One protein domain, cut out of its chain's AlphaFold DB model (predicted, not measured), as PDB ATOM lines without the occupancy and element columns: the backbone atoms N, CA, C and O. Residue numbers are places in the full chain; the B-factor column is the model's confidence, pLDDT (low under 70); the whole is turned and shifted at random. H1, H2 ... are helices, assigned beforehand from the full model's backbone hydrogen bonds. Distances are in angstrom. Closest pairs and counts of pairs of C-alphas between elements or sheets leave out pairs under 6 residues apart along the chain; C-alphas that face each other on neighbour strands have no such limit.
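This is residues 44 to 146 of the 146 residues of the protein "Phosphorylase b kinase regulatory subunit" of Apis cerana (UniProt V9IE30). Three longer helices, H1, H2 and H4, cross one another steeply in a small body, with their centres at the corners of a triangle and the short helix H3 at one end. From this body a thin tail, residues 131 to 146 with H5 in it, sticks out into the open and makes much of the length. The printed part has 103 residues, with five named helices in the order H1, H2, H3, H4, H5 and no named strand, and its class is all helix. It is only just loose, close to extended, with a radius of gyration of the C-alphas of 18.7 A, and it spans 68 by 29 by 21 A; without the tail the body spans 42 by 22 by 20 A.

Begin with the longest helix, H1, residues 44 to 63: find C-alpha 44 at (42.950, 72.570, -56.358), and from there the helix runs 28.9 A to C-alpha 63 at (61.986, 74.210, -34.732). Next look at H4, residues 106 to 122, which is 23.9 A from first to last C-alpha. H2, residues 75 to 89, is 21.1 A long and begins with C-alpha 75 at (57.505, 77.733, -53.798). H3, residues 99 to 102, has four residues and measures 4.9 A. H5, residues 131 to 138, is 11.6 A long and ends with C-alpha 138 at (87.231, 93.531, -39.794).

Start from H1, the hub, which touches three other helices: H2, H3 and H4. Look first at H1 and H4, which touch at a steep tilt of 53 degrees and run the same way; their closest C-alphas are those of Leu 53 and Leu 113, 6.1 A apart. H1 touches H4 with residues 52 to 57 alone, and H4 touches H1 with residues 110 to 117 alone. H1 also touches H2, about perpendicular at 82 degrees, with the C-alphas of Ile 50 and Leu 75 closest at 7.1 A. Here H1 touches H2 with residues 49 to 53 alone, and H2 touches H1 with residues 75 to 79 alone. H2 and H4 touch with 14 pairs of C-alphas within 8 A, at a steep tilt of 67 degrees and opposite ways; the closest C-alphas are those of Ser 82 and Tyr 112, 5.0 A apart. H1 and H3 only just touch, with 3 pairs of C-alphas within 8 A, the closest being those of Glu 45 and Phe 102 at 6.2 A. H3 is close but not clearly touching to H2, where the closest C-alphas are those of Phe 83 and Phe 101, 6.6 A apart. H5 is apart from H1, H2, H3 and H4. On the backbone, every O i to N i+4 pair is within hydrogen-bond range in H1, H2 and H4, while in H5 it is 2 of 4 and H3 is too short for such a pair.

Look for the two C-alphas farthest apart, those of Ser 103 and Thr 146, at 69.1 A. The printed part runs from residue 44 to residue 146, the chain's last, and has no cut. The link from H1 to H2, 11 residues, is long; those from H2 to H3 and from H4 to H5 are short, and that from H3 to H4 is tight. Residues 131 to 146, of which 131 to 138 belong to H5, stand free. In the B-factor column the mean pLDDT of the printed part is 73.3; 34 residues are under 70, namely residues 65 to 73, residue 94 and residues 123 to 146, and the mean for H5 is 47.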
ATOM      1  N   PRO A  44      43.141  72.882 -57.774       83.56
ATOM      2  CA  PRO A  44      42.950  72.570 -56.358       83.56
ATOM      3  C   PRO A  44      44.012  71.611 -55.803       83.56
ATOM      4  O   PRO A  44      44.426  71.774 -54.656       83.56
ATOM      5  N   GLU A  45      44.498  70.674 -56.613       85.81
ATOM      6  CA  GLU A  45      45.548  69.718 -56.259       85.81
ATOM      7  C   GLU A  45      46.877  70.438 -56.003       85.81
ATOM      8  O   GLU A  45      47.519  70.242 -54.972       85.81
ATOM      9  N   TYR A  46      47.254  71.359 -56.893       85.19
ATOM     10  CA  TYR A  46      48.460  72.168 -56.711       85.19
ATOM     11  C   TYR A  46      48.350  73.076 -55.488       85.19
ATOM     12  O   TYR A  46      49.302  73.235 -54.726       85.19
ATOM     13  N   ARG A  47      47.164  73.648 -55.256       86.56
ATOM     14  CA  ARG A  47      46.909  74.484 -54.082       86.56
ATOM     15  C   ARG A  47      47.131  73.699 -52.790       86.56
ATOM     16  O   ARG A  47      47.755  74.234 -51.877       86.56
ATOM     17  N   GLN A  48      46.683  72.445 -52.731       86.00
ATOM     18  CA  GLN A  48      46.904  71.569 -51.580       86.00
ATOM     19  C   GLN A  48      48.400  71.332 -51.323       86.00
ATOM     20  O   GLN A  48      48.858  71.487 -50.192       86.00
ATOM     21  N   ILE A  49      49.174  71.049 -52.373       89.06
ATOM     22  CA  ILE A  49      50.628  70.847 -52.283       89.06
ATOM     23  C   ILE A  49      51.346  72.103 -51.782       89.06
ATOM     24  O   ILE A  49      52.260  72.017 -50.964       89.06
ATOM     25  N   ILE A  50      50.918  73.288 -52.223       86.38
ATOM     26  CA  ILE A  50      51.493  74.554 -51.752       86.38
ATOM     27  C   ILE A  50      51.173  74.800 -50.272       86.38
ATOM     28  O   ILE A  50      52.058  75.223 -49.526       86.38
ATOM     29  N   VAL A  51      49.950  74.508 -49.818       85.50
ATOM     30  CA  VAL A  51      49.583  74.591 -48.390       85.50
ATOM     31  C   VAL A  51      50.445  73.647 -47.549       85.50
ATOM     32  O   VAL A  51      50.951  74.027 -46.488       85.50
ATOM     33  N   GLU A  52      50.653  72.428 -48.031       86.38
ATOM     34  CA  GLU A  52      51.491  71.431 -47.372       86.38
ATOM     35  C   GLU A  52      52.952  71.891 -47.292       86.38
ATOM     36  O   GLU A  52      53.552  71.897 -46.216       86.38
ATOM     37  N   LEU A  53      53.503  72.388 -48.401       86.19
ATOM     38  CA  LEU A  53      54.856  72.934 -48.462       86.19
ATOM     39  C   LEU A  53      55.051  74.104 -47.485       86.19
ATOM     40  O   LEU A  53      56.056  74.154 -46.775       86.19
ATOM     41  N   LEU A  54      54.083  75.021 -47.404       82.88
ATOM     42  CA  LEU A  54      54.103  76.127 -46.443       82.88
ATOM     43  C   LEU A  54      54.098  75.626 -44.994       82.88
ATOM     44  O   LEU A  54      54.819  76.165 -44.153       82.88
ATOM     45  N   THR A  55      53.334  74.570 -44.710       82.75
ATOM     46  CA  THR A  55      53.278  73.942 -43.381       82.75
ATOM     47  C   THR A  55      54.624  73.324 -43.002       82.75
ATOM     48  O   THR A  55      55.109  73.519 -41.884       82.75
ATOM     49  N   ILE A  56      55.272  72.632 -43.943       84.69
ATOM     50  CA  ILE A  56      56.605  72.043 -43.758       84.69
ATOM     51  C   ILE A  56      57.641  73.139 -43.492       84.69
ATOM     52  O   ILE A  56      58.379  73.067 -42.509       84.69
ATOM     53  N   VAL A  57      57.664  74.183 -44.324       80.38
ATOM     54  CA  VAL A  57      58.573  75.328 -44.173       80.38
ATOM     55  C   VAL A  57      58.383  76.005 -42.815       80.38
ATOM     56  O   VAL A  57      59.359  76.234 -42.100       80.38
ATOM     57  N   SER A  58      57.135  76.275 -42.427       79.06
ATOM     58  CA  SER A  58      56.810  76.882 -41.134       79.06
ATOM     59  C   SER A  58      57.288  76.016 -39.966       79.06
ATOM     60  O   SER A  58      57.927  76.519 -39.044       79.06
ATOM     61  N   THR A  59      57.064  74.702 -40.038       79.56
ATOM     62  CA  THR A  59      57.488  73.751 -39.002       79.56
ATOM     63  C   THR A  59      59.012  73.702 -38.860       79.56
ATOM     64  O   THR A  59      59.526  73.676 -37.739       79.56
ATOM     65  N   ILE A  60      59.748  73.714 -39.978       78.31
ATOM     66  CA  ILE A  60      61.218  73.697 -39.986       78.31
ATOM     67  C   ILE A  60      61.780  74.980 -39.369       78.31
ATOM     68  O   ILE A  60      62.664  74.894 -38.517       78.31
ATOM     69  N   LEU A  61      61.245  76.144 -39.749       70.94
ATOM     70  CA  LEU A  61      61.658  77.432 -39.187       70.94
ATOM     71  C   LEU A  61      61.318  77.558 -37.697       70.94
ATOM     72  O   LEU A  61      62.126  78.063 -36.926       70.94
ATOM     73  N   LEU A  62      60.147  77.072 -37.270       73.19
ATOM     74  CA  LEU A  62      59.736  77.119 -35.863       73.19
ATOM     75  C   LEU A  62      60.656  76.275 -34.972       73.19
ATOM     76  O   LEU A  62      60.979  76.673 -33.856       73.19
ATOM     77  N   ARG A  63      61.073  75.102 -35.461       73.81
ATOM     78  CA  ARG A  63      61.986  74.210 -34.732       73.81
ATOM     79  C   ARG A  63      63.438  74.674 -34.759       73.81
ATOM     80  O   ARG A  63      64.187  74.306 -33.861       73.81
ATOM     81  N   ASN A  64      63.830  75.455 -35.761       71.12
ATOM     82  CA  ASN A  64      65.199  75.917 -35.948       71.12
ATOM     83  C   ASN A  64      65.202  77.443 -36.124       71.12
ATOM     84  O   ASN A  64      65.329  77.929 -37.248       71.12
ATOM     85  N   PRO A  65      65.070  78.212 -35.029       66.38
ATOM     86  CA  PRO A  65      64.993  79.673 -35.088       66.38
ATOM     87  C   PRO A  65      66.291  80.338 -35.583       66.38
ATOM     88  O   PRO A  65      66.287  81.524 -35.903       66.38
ATOM     89  N   GLU A  66      67.393  79.587 -35.649       63.66
ATOM     90  CA  GLU A  66      68.668  80.015 -36.240       63.66
ATOM     91  C   GLU A  66      68.648  79.997 -37.778       63.66
ATOM     92  O   GLU A  66      69.503  80.612 -38.415       63.66
ATOM     93  N   LEU A  67      67.667  79.321 -38.391       63.78
ATOM     94  CA  LEU A  67      67.510  79.280 -39.839       63.78
ATOM     95  C   LEU A  67      66.747  80.510 -40.330       63.78
ATOM     96  O   LEU A  67      65.649  80.824 -39.871       63.78
ATOM     97  N   SER A  68      67.310  81.179 -41.331       56.19
ATOM     98  CA  SER A  68      66.670  82.291 -42.025       56.19
ATOM     99  C   SER A  68      66.896  82.157 -43.523       56.19
ATOM    100  O   SER A  68      68.009  81.894 -43.977       56.19
ATOM    101  N   PHE A  69      65.846  82.373 -44.308       59.19
ATOM    102  CA  PHE A  69      65.963  82.456 -45.758       59.19
ATOM    103  C   PHE A  69      66.561  83.826 -46.129       59.19
ATOM    104  O   PHE A  69      65.861  84.830 -46.024       59.19
ATOM    105  N   GLN A  70      67.827  83.916 -46.575       49.41
ATOM    106  CA  GLN A  70      68.380  85.208 -47.056       49.41
ATOM    107  C   GLN A  70      68.056  85.494 -48.539       49.41
ATOM    108  O   GLN A  70      68.447  86.536 -49.061       49.41
ATOM    109  N   LYS A  71      67.313  84.613 -49.230       54.09
ATOM    110  CA  LYS A  71      66.782  84.833 -50.590       54.09
ATOM    111  C   LYS A  71      65.282  84.549 -50.656       54.09
ATOM    112  O   LYS A  71      64.720  83.897 -49.780       54.09
ATOM    113  N   GLN A  72      64.647  85.016 -51.731       59.31
ATOM    114  CA  GLN A  72      63.246  84.729 -52.027       59.31
ATOM    115  C   GLN A  72      62.991  83.216 -52.102       59.31
ATOM    116  O   GLN A  72      63.588  82.513 -52.920       59.31
ATOM    117  N   LEU A  73      62.059  82.733 -51.280       69.06
ATOM    118  CA  LEU A  73      61.586  81.353 -51.319       69.06
ATOM    119  C   LEU A  73      60.631  81.176 -52.505       69.06
ATOM    120  O   LEU A  73      59.482  81.616 -52.468       69.06
ATOM    121  N   ASN A  74      61.109  80.548 -53.577       77.56
ATOM    122  CA  ASN A  74      60.270  80.237 -54.728       77.56
ATOM    123  C   ASN A  74      59.573  78.884 -54.510       77.56
ATOM    124  O   ASN A  74      60.169  77.829 -54.721       77.56
ATOM    125  N   LEU A  75      58.310  78.929 -54.078       82.00
ATOM    126  CA  LEU A  75      57.505  77.733 -53.798       82.00
ATOM    127  C   LEU A  75      57.296  76.868 -55.047       82.00
ATOM    128  O   LEU A  75      57.369  75.651 -54.950       82.00
ATOM    129  N   ASN A  76      57.117  77.479 -56.223       83.75
ATOM    130  CA  ASN A  76      56.960  76.728 -57.471       83.75
ATOM    131  C   ASN A  76      58.221  75.924 -57.789       83.75
ATOM    132  O   ASN A  76      58.136  74.745 -58.112       83.75
ATOM    133  N   LYS A  77      59.394  76.541 -57.609       83.62
ATOM    134  CA  LYS A  77      60.677  75.860 -57.789       83.62
ATOM    135  C   LYS A  77      60.865  74.716 -56.795       83.62
ATOM    136  O   LYS A  77      61.362  73.667 -57.172       83.62
ATOM    137  N   LEU A  78      60.449  74.886 -55.540       87.00
ATOM    138  CA  LEU A  78      60.507  73.809 -54.549       87.00
ATOM    139  C   LEU A  78      59.600  72.632 -54.912       87.00
ATOM    140  O   LEU A  78      60.008  71.483 -54.750       87.00
ATOM    141  N   VAL A  79      58.393  72.904 -55.419       89.31
ATOM    142  CA  VAL A  79      57.505  71.848 -55.916       89.31
ATOM    143  C   VAL A  79      58.133  71.154 -57.125       89.31
ATOM    144  O   VAL A  79      58.168  69.929 -57.165       89.31
ATOM    145  N   GLU A  80      58.713  71.904 -58.059       88.00
ATOM    146  CA  GLU A  80      59.419  71.357 -59.221       88.00
ATOM    147  C   GLU A  80      60.627  70.490 -58.817       88.00
ATOM    148  O   GLU A  80      60.763  69.356 -59.271       88.00
ATOM    149  N   ASP A  81      61.455  70.966 -57.884       88.19
ATOM    150  CA  ASP A  81      62.596  70.226 -57.343       88.19
ATOM    151  C   ASP A  81      62.132  68.937 -56.641       88.19
ATOM    152  O   ASP A  81      62.732  67.873 -56.820       88.19
ATOM    153  N   SER A  82      61.038  69.005 -55.874       90.75
ATOM    154  CA  SER A  82      60.433  67.834 -55.227       90.75
ATOM    155  C   SER A  82      59.880  66.830 -56.246       90.75
ATOM    156  O   SER A  82      60.075  65.623 -56.093       90.75
ATOM    157  N   PHE A  83      59.288  67.320 -57.336       89.69
ATOM    158  CA  PHE A  83      58.795  66.503 -58.437       89.69
ATOM    159  C   PHE A  83      59.938  65.821 -59.189       89.69
ATOM    160  O   PHE A  83      59.888  64.622 -59.443       89.69
ATOM    161  N   PHE A  84      61.026  66.535 -59.483       88.69
ATOM    162  CA  PHE A  84      62.199  65.936 -60.119       88.69
ATOM    163  C   PHE A  84      62.843  64.861 -59.252       88.69
ATOM    164  O   PHE A  84      63.307  63.843 -59.768       88.69
ATOM    165  N   MET A  85      62.858  65.069 -57.938       89.19
ATOM    166  CA  MET A  85      63.284  64.058 -56.979       89.19
ATOM    167  C   MET A  85      62.375  62.824 -57.009       89.19
ATOM    168  O   MET A  85      62.887  61.708 -57.025       89.19
ATOM    169  N   TYR A  86      61.059  63.020 -57.073       89.19
ATOM    170  CA  TYR A  86      60.089  61.938 -57.216       89.19
ATOM    171  C   TYR A  86      60.281  61.162 -58.528       89.19
ATOM    172  O   TYR A  86      60.406  59.938 -58.499       89.19
ATOM    173  N   CYS A  87      60.392  61.854 -59.667       87.06
ATOM    174  CA  CYS A  87      60.606  61.223 -60.970       87.06
ATOM    175  C   CYS A  87      61.911  60.431 -61.017       87.06
ATOM    176  O   CYS A  87      61.932  59.315 -61.531       87.06
ATOM    177  N   LYS A  88      62.989  60.975 -60.442       87.75
ATOM    178  CA  LYS A  88      64.280  60.286 -60.359       87.75
ATOM    179  C   LYS A  88      64.168  58.968 -59.593       87.75
ATOM    180  O   LYS A  88      64.713  57.967 -60.044       87.75
ATOM    181  N   ASP A  89      63.461  58.967 -58.468       89.00
ATOM    182  CA  ASP A  89      63.336  57.784 -57.615       89.00
ATOM    183  C   ASP A  89      62.376  56.731 -58.218       89.00
ATOM    184  O   ASP A  89      62.517  55.543 -57.941       89.00
ATOM    185  N   HIS A  90      61.451  57.143 -59.097       84.25
ATOM    186  CA  HIS A  90      60.487  56.263 -59.777       84.25
ATOM    187  C   HIS A  90      60.858  55.934 -61.237       84.25
ATOM    188  O   HIS A  90      60.072  55.298 -61.936       84.25
ATOM    189  N   ASN A  91      62.049  56.333 -61.703       83.56
ATOM    190  CA  ASN A  91      62.505  56.191 -63.096       83.56
ATOM    191  C   ASN A  91      61.532  56.783 -64.136       83.56
ATOM    192  O   ASN A  91      61.378  56.249 -65.234       83.56
ATOM    193  N   LEU A  92      60.871  57.886 -63.788       83.56
ATOM    194  CA  LEU A  92      59.973  58.617 -64.679       83.56
ATOM    195  C   LEU A  92      60.741  59.693 -65.449       83.56
ATOM    196  O   LEU A  92      61.724  60.263 -64.961       83.56
ATOM    197  N   GLU A  93      60.271  60.016 -66.652       79.88
ATOM    198  CA  GLU A  93      60.800  61.153 -67.399       79.88
ATOM    199  C   GLU A  93      60.529  62.471 -66.660       79.88
ATOM    200  O   GLU A  93      59.497  62.655 -66.017       79.88
ATOM    201  N   LYS A  94      61.442  63.441 -66.782       69.62
ATOM    202  CA  LYS A  94      61.300  64.753 -66.122       69.62
ATOM    203  C   LYS A  94      60.115  65.582 -66.639       69.62
ATOM    204  O   LYS A  94      59.701  66.505 -65.953       69.62
ATOM    205  N   ASN A  95      59.581  65.238 -67.814       70.62
ATOM    206  CA  ASN A  95      58.373  65.833 -68.398       70.62
ATOM    207  C   ASN A  95      57.100  65.027 -68.081       70.62
ATOM    208  O   ASN A  95      56.073  65.240 -68.721       70.62
ATOM    209  N   ALA A  96      57.172  64.064 -67.153       74.31
ATOM    210  CA  ALA A  96      56.001  63.317 -66.724       74.31
ATOM    211  C   ALA A  96      54.927  64.260 -66.162       74.31
ATOM    212  O   ALA A  96      55.219  65.352 -65.668       74.31
ATOM    213  N   ASP A  97      53.678  63.818 -66.236       81.31
ATOM    214  CA  ASP A  97      52.548  64.569 -65.708       81.31
ATOM    215  C   ASP A  97      52.705  64.777 -64.193       81.31
ATOM    216  O   ASP A  97      52.761  63.817 -63.417       81.31
ATOM    217  N   GLN A  98      52.761  66.041 -63.765       81.31
ATOM    218  CA  GLN A  98      52.860  66.412 -62.353       81.31
ATOM    219  C   GLN A  98      51.657  65.921 -61.537       81.31
ATOM    220  O   GLN A  98      51.777  65.713 -60.328       81.31
ATOM    221  N   SER A  99      50.527  65.640 -62.194       81.75
ATOM    222  CA  SER A  99      49.345  65.040 -61.574       81.75
ATOM    223  C   SER A  99      49.652  63.695 -60.910       81.75
ATOM    224  O   SER A  99      49.030  63.365 -59.902       81.75
ATOM    225  N   LEU A 100      50.645  62.939 -61.402       83.88
ATOM    226  CA  LEU A 100      51.101  61.688 -60.779       83.88
ATOM    227  C   LEU A 100      51.685  61.926 -59.386       83.88
ATOM    228  O   LEU A 100      51.432  61.156 -58.463       83.88
ATOM    229  N   PHE A 101      52.441  63.012 -59.228       86.44
ATOM    230  CA  PHE A 101      53.014  63.397 -57.947       86.44
ATOM    231  C   PHE A 101      51.956  63.988 -57.020       86.44
ATOM    232  O   PHE A 101      51.906  63.618 -55.853       86.44
ATOM    233  N   PHE A 102      51.058  64.832 -57.533       85.50
ATOM    234  CA  PHE A 102      49.979  65.410 -56.721       85.50
ATOM    235  C   PHE A 102      48.952  64.367 -56.259       85.50
ATOM    236  O   PHE A 102      48.323  64.549 -55.221       85.50
ATOM    237  N   SER A 103      48.811  63.265 -57.000       85.94
ATOM    238  CA  SER A 103      47.935  62.137 -56.652       85.94
ATOM    239  C   SER A 103      48.631  61.062 -55.810       85.94
ATOM    240  O   SER A 103      47.995  60.082 -55.417       85.94
ATOM    241  N   ALA A 104      49.938  61.195 -55.560       86.31
ATOM    242  CA  ALA A 104      50.682  60.235 -54.760       86.31
ATOM    243  C   ALA A 104      50.253  60.294 -53.285       86.31
ATOM    244  O   ALA A 104      49.596  61.226 -52.824       86.31
ATOM    245  N   ASN A 105      50.622  59.266 -52.518       88.31
ATOM    246  CA  ASN A 105      50.288  59.232 -51.100       88.31
ATOM    247  C   ASN A 105      50.915  60.428 -50.365       88.31
ATOM    248  O   ASN A 105      52.096  60.709 -50.554       88.31
ATOM    249  N   TYR A 106      50.151  61.045 -49.463       84.81
ATOM    250  CA  TYR A 106      50.590  62.178 -48.643       84.81
ATOM    251  C   TYR A 106      51.963  61.953 -47.984       84.81
ATOM    252  O   TYR A 106      52.845  62.800 -48.042       84.81
ATOM    253  N   SER A 107      52.198  60.766 -47.414       86.81
ATOM    254  CA  SER A 107      53.489  60.433 -46.786       86.81
ATOM    255  C   SER A 107      54.681  60.512 -47.748       86.81
ATOM    256  O   SER A 107      55.794  60.840 -47.333       86.81
ATOM    257  N   ILE A 108      54.446  60.241 -49.033       88.69
ATOM    258  CA  ILE A 108      55.451  60.291 -50.093       88.69
ATOM    259  C   ILE A 108      55.681  61.752 -50.492       88.69
ATOM    260  O   ILE A 108      56.824  62.215 -50.476       88.69
ATOM    261  N   THR A 109      54.615  62.498 -50.798       89.56
ATOM    262  CA  THR A 109      54.699  63.909 -51.213       89.56
ATOM    263  C   THR A 109      55.343  64.774 -50.136       89.56
ATOM    264  O   THR A 109      56.305  65.484 -50.434       89.56
ATOM    265  N   THR A 110      54.923  64.635 -48.873       89.56
ATOM    266  CA  THR A 110      55.508  65.349 -47.726       89.56
ATOM    267  C   THR A 110      57.015  65.107 -47.634       89.56
ATOM    268  O   THR A 110      57.784  66.040 -47.399       89.56
ATOM    269  N   GLY A 111      57.458  63.863 -47.839       90.94
ATOM    270  CA  GLY A 111      58.872  63.498 -47.784       90.94
ATOM    271  C   GLY A 111      59.700  64.212 -48.853       90.94
ATOM    272  O   GLY A 111      60.751  64.779 -48.548       90.94
ATOM    273  N   TYR A 112      59.208  64.243 -50.092       92.81
ATOM    274  CA  TYR A 112      59.876  64.937 -51.195       92.81
ATOM    275  C   TYR A 112      59.871  66.456 -51.035       92.81
ATOM    276  O   TYR A 112      60.895  67.094 -51.287       92.81
ATOM    277  N   LEU A 113      58.761  67.030 -50.568       90.38
ATOM    278  CA  LEU A 113      58.649  68.459 -50.278       90.38
ATOM    279  C   LEU A 113      59.622  68.868 -49.167       90.38
ATOM    280  O   LEU A 113      60.392  69.811 -49.339       90.38
ATOM    281  N   ALA A 114      59.671  68.119 -48.062       89.19
ATOM    282  CA  ALA A 114      60.618  68.364 -46.979       89.19
ATOM    283  C   ALA A 114      62.071  68.242 -47.451       89.19
ATOM    284  O   ALA A 114      62.899  69.097 -47.132       89.19
ATOM    285  N   ARG A 115      62.380  67.227 -48.267       89.56
ATOM    286  CA  ARG A 115      63.716  67.048 -48.847       89.56
ATOM    287  C   ARG A 115      64.102  68.221 -49.750       89.56
ATOM    288  O   ARG A 115      65.232  68.692 -49.663       89.56
ATOM    289  N   ALA A 116      63.180  68.727 -50.569       89.31
ATOM    290  CA  ALA A 116      63.414  69.897 -51.413       89.31
ATOM    291  C   ALA A 116      63.662  71.166 -50.586       89.31
ATOM    292  O   ALA A 116      64.617  71.891 -50.862       89.31
ATOM    293  N   VAL A 117      62.870  71.398 -49.534       84.75
ATOM    294  CA  VAL A 117      63.053  72.534 -48.614       84.75
ATOM    295  C   VAL A 117      64.417  72.470 -47.936       84.75
ATOM    296  O   VAL A 117      65.167  73.442 -47.972       84.75
ATOM    297  N   VAL A 118      64.777  71.318 -47.369       85.19
ATOM    298  CA  VAL A 118      66.065  71.140 -46.690       85.19
ATOM    299  C   VAL A 118      67.228  71.289 -47.675       85.19
ATOM    300  O   VAL A 118      68.185  71.993 -47.377       85.19
ATOM    301  N   ASN A 119      67.135  70.719 -48.879       85.12
ATOM    302  CA  ASN A 119      68.161  70.888 -49.912       85.12
ATOM    303  C   ASN A 119      68.316  72.352 -50.335       85.12
ATOM    304  O   ASN A 119      69.439  72.820 -50.516       85.12
ATOM    305  N   ASN A 120      67.214  73.092 -50.459       80.00
ATOM    306  CA  ASN A 120      67.257  74.519 -50.750       80.00
ATOM    307  C   ASN A 120      67.976  75.299 -49.637       80.00
ATOM    308  O   ASN A 120      68.798  76.161 -49.938       80.00
ATOM    309  N   MET A 121      67.751  74.933 -48.372       73.69
ATOM    310  CA  MET A 121      68.439  75.528 -47.219       73.69
ATOM    311  C   MET A 121      69.935  75.160 -47.168       73.69
ATOM    312  O   MET A 121      70.771  76.025 -46.926       73.69
ATOM    313  N   LEU A 122      70.291  73.903 -47.451       71.88
ATOM    314  CA  LEU A 122      71.667  73.391 -47.368       71.88
ATOM    315  C   LEU A 122      72.566  73.829 -48.533       71.88
ATOM    316  O   LEU A 122      73.750  74.081 -48.335       71.88
ATOM    317  N   THR A 123      72.034  73.934 -49.754       66.38
ATOM    318  CA  THR A 123      72.844  74.167 -50.972       66.38
ATOM    319  C   THR A 123      73.159  75.655 -51.210       66.38
ATOM    320  O   THR A 123      73.553  76.048 -52.304       66.38
ATOM    321  N   GLY A 124      72.982  76.520 -50.208       53.91
ATOM    322  CA  GLY A 124      73.237  77.959 -50.343       53.91
ATOM    323  C   GLY A 124      71.996  78.807 -50.632       53.91
ATOM    324  O   GLY A 124      72.108  79.946 -51.087       53.91
ATOM    325  N   GLY A 125      70.816  78.329 -50.245       49.25
ATOM    326  CA  GLY A 125      69.771  79.194 -49.705       49.25
ATOM    327  C   GLY A 125      70.092  79.607 -48.266       49.25
ATOM    328  O   GLY A 125      69.203  79.570 -47.429       49.25
ATOM    329  N   CYS A 126      71.342  80.033 -48.023       45.06
ATOM    330  CA  CYS A 126      71.819  80.756 -46.842       45.06
ATOM    331  C   CYS A 126      72.143  79.975 -45.564       45.06
ATOM    332  O   CYS A 126      71.351  79.934 -44.630       45.06
ATOM    333  N   PHE A 127      73.397  79.540 -45.455       36.19
ATOM    334  CA  PHE A 127      74.099  79.576 -44.175       36.19
ATOM    335  C   PHE A 127      75.043  80.778 -44.196       36.19
ATOM    336  O   PHE A 127      75.954  80.834 -45.014       36.19
ATOM    337  N   ALA A 128      74.801  81.743 -43.316       40.94
ATOM    338  CA  ALA A 128      75.892  82.485 -42.707       40.94
ATOM    339  C   ALA A 128      75.846  82.089 -41.238       40.94
ATOM    340  O   ALA A 128      74.849  82.343 -40.556       40.94
ATOM    341  N   THR A 129      76.886  81.412 -40.768       38.91
ATOM    342  CA  THR A 129      77.117  81.334 -39.332       38.91
ATOM    343  C   THR A 129      77.343  82.759 -38.835       38.91
ATOM    344  O   THR A 129      77.939  83.573 -39.533       38.91
ATOM    345  N   ILE A 130      76.868  83.097 -37.635       48.84
ATOM    346  CA  ILE A 130      77.034  84.444 -37.048       48.84
ATOM    347  C   ILE A 130      78.520  84.883 -37.029       48.84
ATOM    348  O   ILE A 130      78.808  86.077 -37.045       48.84
ATOM    349  N   ASN A 131      79.457  83.930 -37.098       45.09
ATOM    350  CA  ASN A 131      80.890  84.179 -37.244       45.09
ATOM    351  C   ASN A 131      81.291  84.839 -38.577       45.09
ATOM    352  O   ASN A 131      82.191  85.671 -38.570       45.09
ATOM    353  N   ASP A 132      80.601  84.560 -39.687       45.75
ATOM    354  CA  ASP A 132      80.973  85.080 -41.014       45.75
ATOM    355  C   ASP A 132      80.692  86.589 -41.160       45.75
ATOM    356  O   ASP A 132      81.212  87.255 -42.056       45.75
ATOM    357  N   ILE A 133      79.873  87.155 -40.264       50.44
ATOM    358  CA  ILE A 133      79.585  88.594 -40.225       50.44
ATOM    359  C   ILE A 133      80.751  89.365 -39.593       50.44
ATOM    360  O   ILE A 133      81.023  90.492 -40.004       50.44
ATOM    361  N   ASN A 134      81.471  88.769 -38.638       48.25
ATOM    362  CA  ASN A 134      82.574  89.446 -37.955       48.25
ATOM    363  C   ASN A 134      83.816  89.561 -38.860       48.25
ATOM    364  O   ASN A 134      84.406  90.639 -38.934       48.25
ATOM    365  N   ASP A 135      84.122  88.533 -39.656       47.50
ATOM    366  CA  ASP A 135      85.267  88.543 -40.587       47.50
ATOM    367  C   ASP A 135      85.082  89.522 -41.768       47.50
ATOM    368  O   ASP A 135      86.048  90.040 -42.340       47.50
ATOM    369  N   ALA A 136      83.831  89.816 -42.138       47.97
ATOM    370  CA  ALA A 136      83.510  90.788 -43.183       47.97
ATOM    371  C   ALA A 136      83.569  92.248 -42.694       47.97
ATOM    372  O   ALA A 136      83.739  93.160 -43.511       47.97
ATOM    373  N   ILE A 137      83.421  92.480 -41.385       49.41
ATOM    374  CA  ILE A 137      83.507  93.816 -40.779       49.41
ATOM    375  C   ILE A 137      84.974  94.192 -40.538       49.41
ATOM    376  O   ILE A 137      85.365  95.310 -40.874       49.41
ATOM    377  N   GLU A 138      85.813  93.258 -40.082       45.28
ATOM    378  CA  GLU A 138      87.231  93.531 -39.794       45.28
ATOM    379  C   GLU A 138      88.048  93.856 -41.066       45.28
ATOM    380  O   GLU A 138      88.927  94.716 -41.056       45.28
ATOM    381  N   ASN A 139      87.682  93.277 -42.217       44.34
ATOM    382  CA  ASN A 139      88.341  93.555 -43.502       44.34
ATOM    383  C   ASN A 139      87.949  94.893 -44.161       44.34
ATOM    384  O   ASN A 139      88.526  95.256 -45.189       44.34
ATOM    385  N   ARG A 140      86.974  95.642 -43.621       45.44
ATOM    386  CA  ARG A 140      86.560  96.944 -44.185       45.44
ATOM    387  C   ARG A 140      87.193  98.159 -43.504       45.44
ATOM    388  O   ARG A 140      87.071  99.256 -44.047       45.44
ATOM    389  N   GLU A 141      87.891  97.993 -42.380       48.34
ATOM    390  CA  GLU A 141      88.454  99.126 -41.626       48.34
ATOM    391  C   GLU A 141      89.929  99.462 -41.927       48.34
ATOM    392  O   GLU A 141      90.417 100.490 -41.466       48.34
ATOM    393  N   THR A 142      90.645  98.711 -42.772       47.88
ATOM    394  CA  THR A 142      92.094  98.933 -43.004       47.88
ATOM    395  C   THR A 142      92.464  99.626 -44.319       47.88
ATOM    396  O   THR A 142      93.576  99.470 -44.819       47.88
ATOM    397  N   CYS A 143      91.588 100.459 -44.884       46.50
ATOM    398  CA  CYS A 143      91.964 101.326 -46.010       46.50
ATOM    399  C   CYS A 143      91.547 102.778 -45.801       46.50
ATOM    400  O   CYS A 143      90.794 103.340 -46.592       46.50
ATOM    401  N   LYS A 144      92.097 103.414 -44.762       54.47
ATOM    402  CA  LYS A 144      92.424 104.843 -44.809       54.47
ATOM    403  C   LYS A 144      93.732 105.104 -44.062       54.47
ATOM    404  O   LYS A 144      93.958 104.524 -43.008       54.47
ATOM    405  N   ILE A 145      94.467 106.086 -44.592       39.09
ATOM    406  CA  ILE A 145      95.596 106.841 -44.017       39.09
ATOM    407  C   ILE A 145      96.985 106.382 -44.505       39.09
ATOM    408  O   ILE A 145      97.679 105.625 -43.834       39.09
ATOM    409  N   THR A 146      97.451 106.904 -45.646       42.66
ATOM    410  CA  THR A 146      98.329 108.100 -45.764       42.66
ATOM    411  C   THR A 146      98.754 108.269 -47.218       42.66
ATOM    412  O   THR A 146      99.235 107.278 -47.806       42.66
TER     413      THR A 146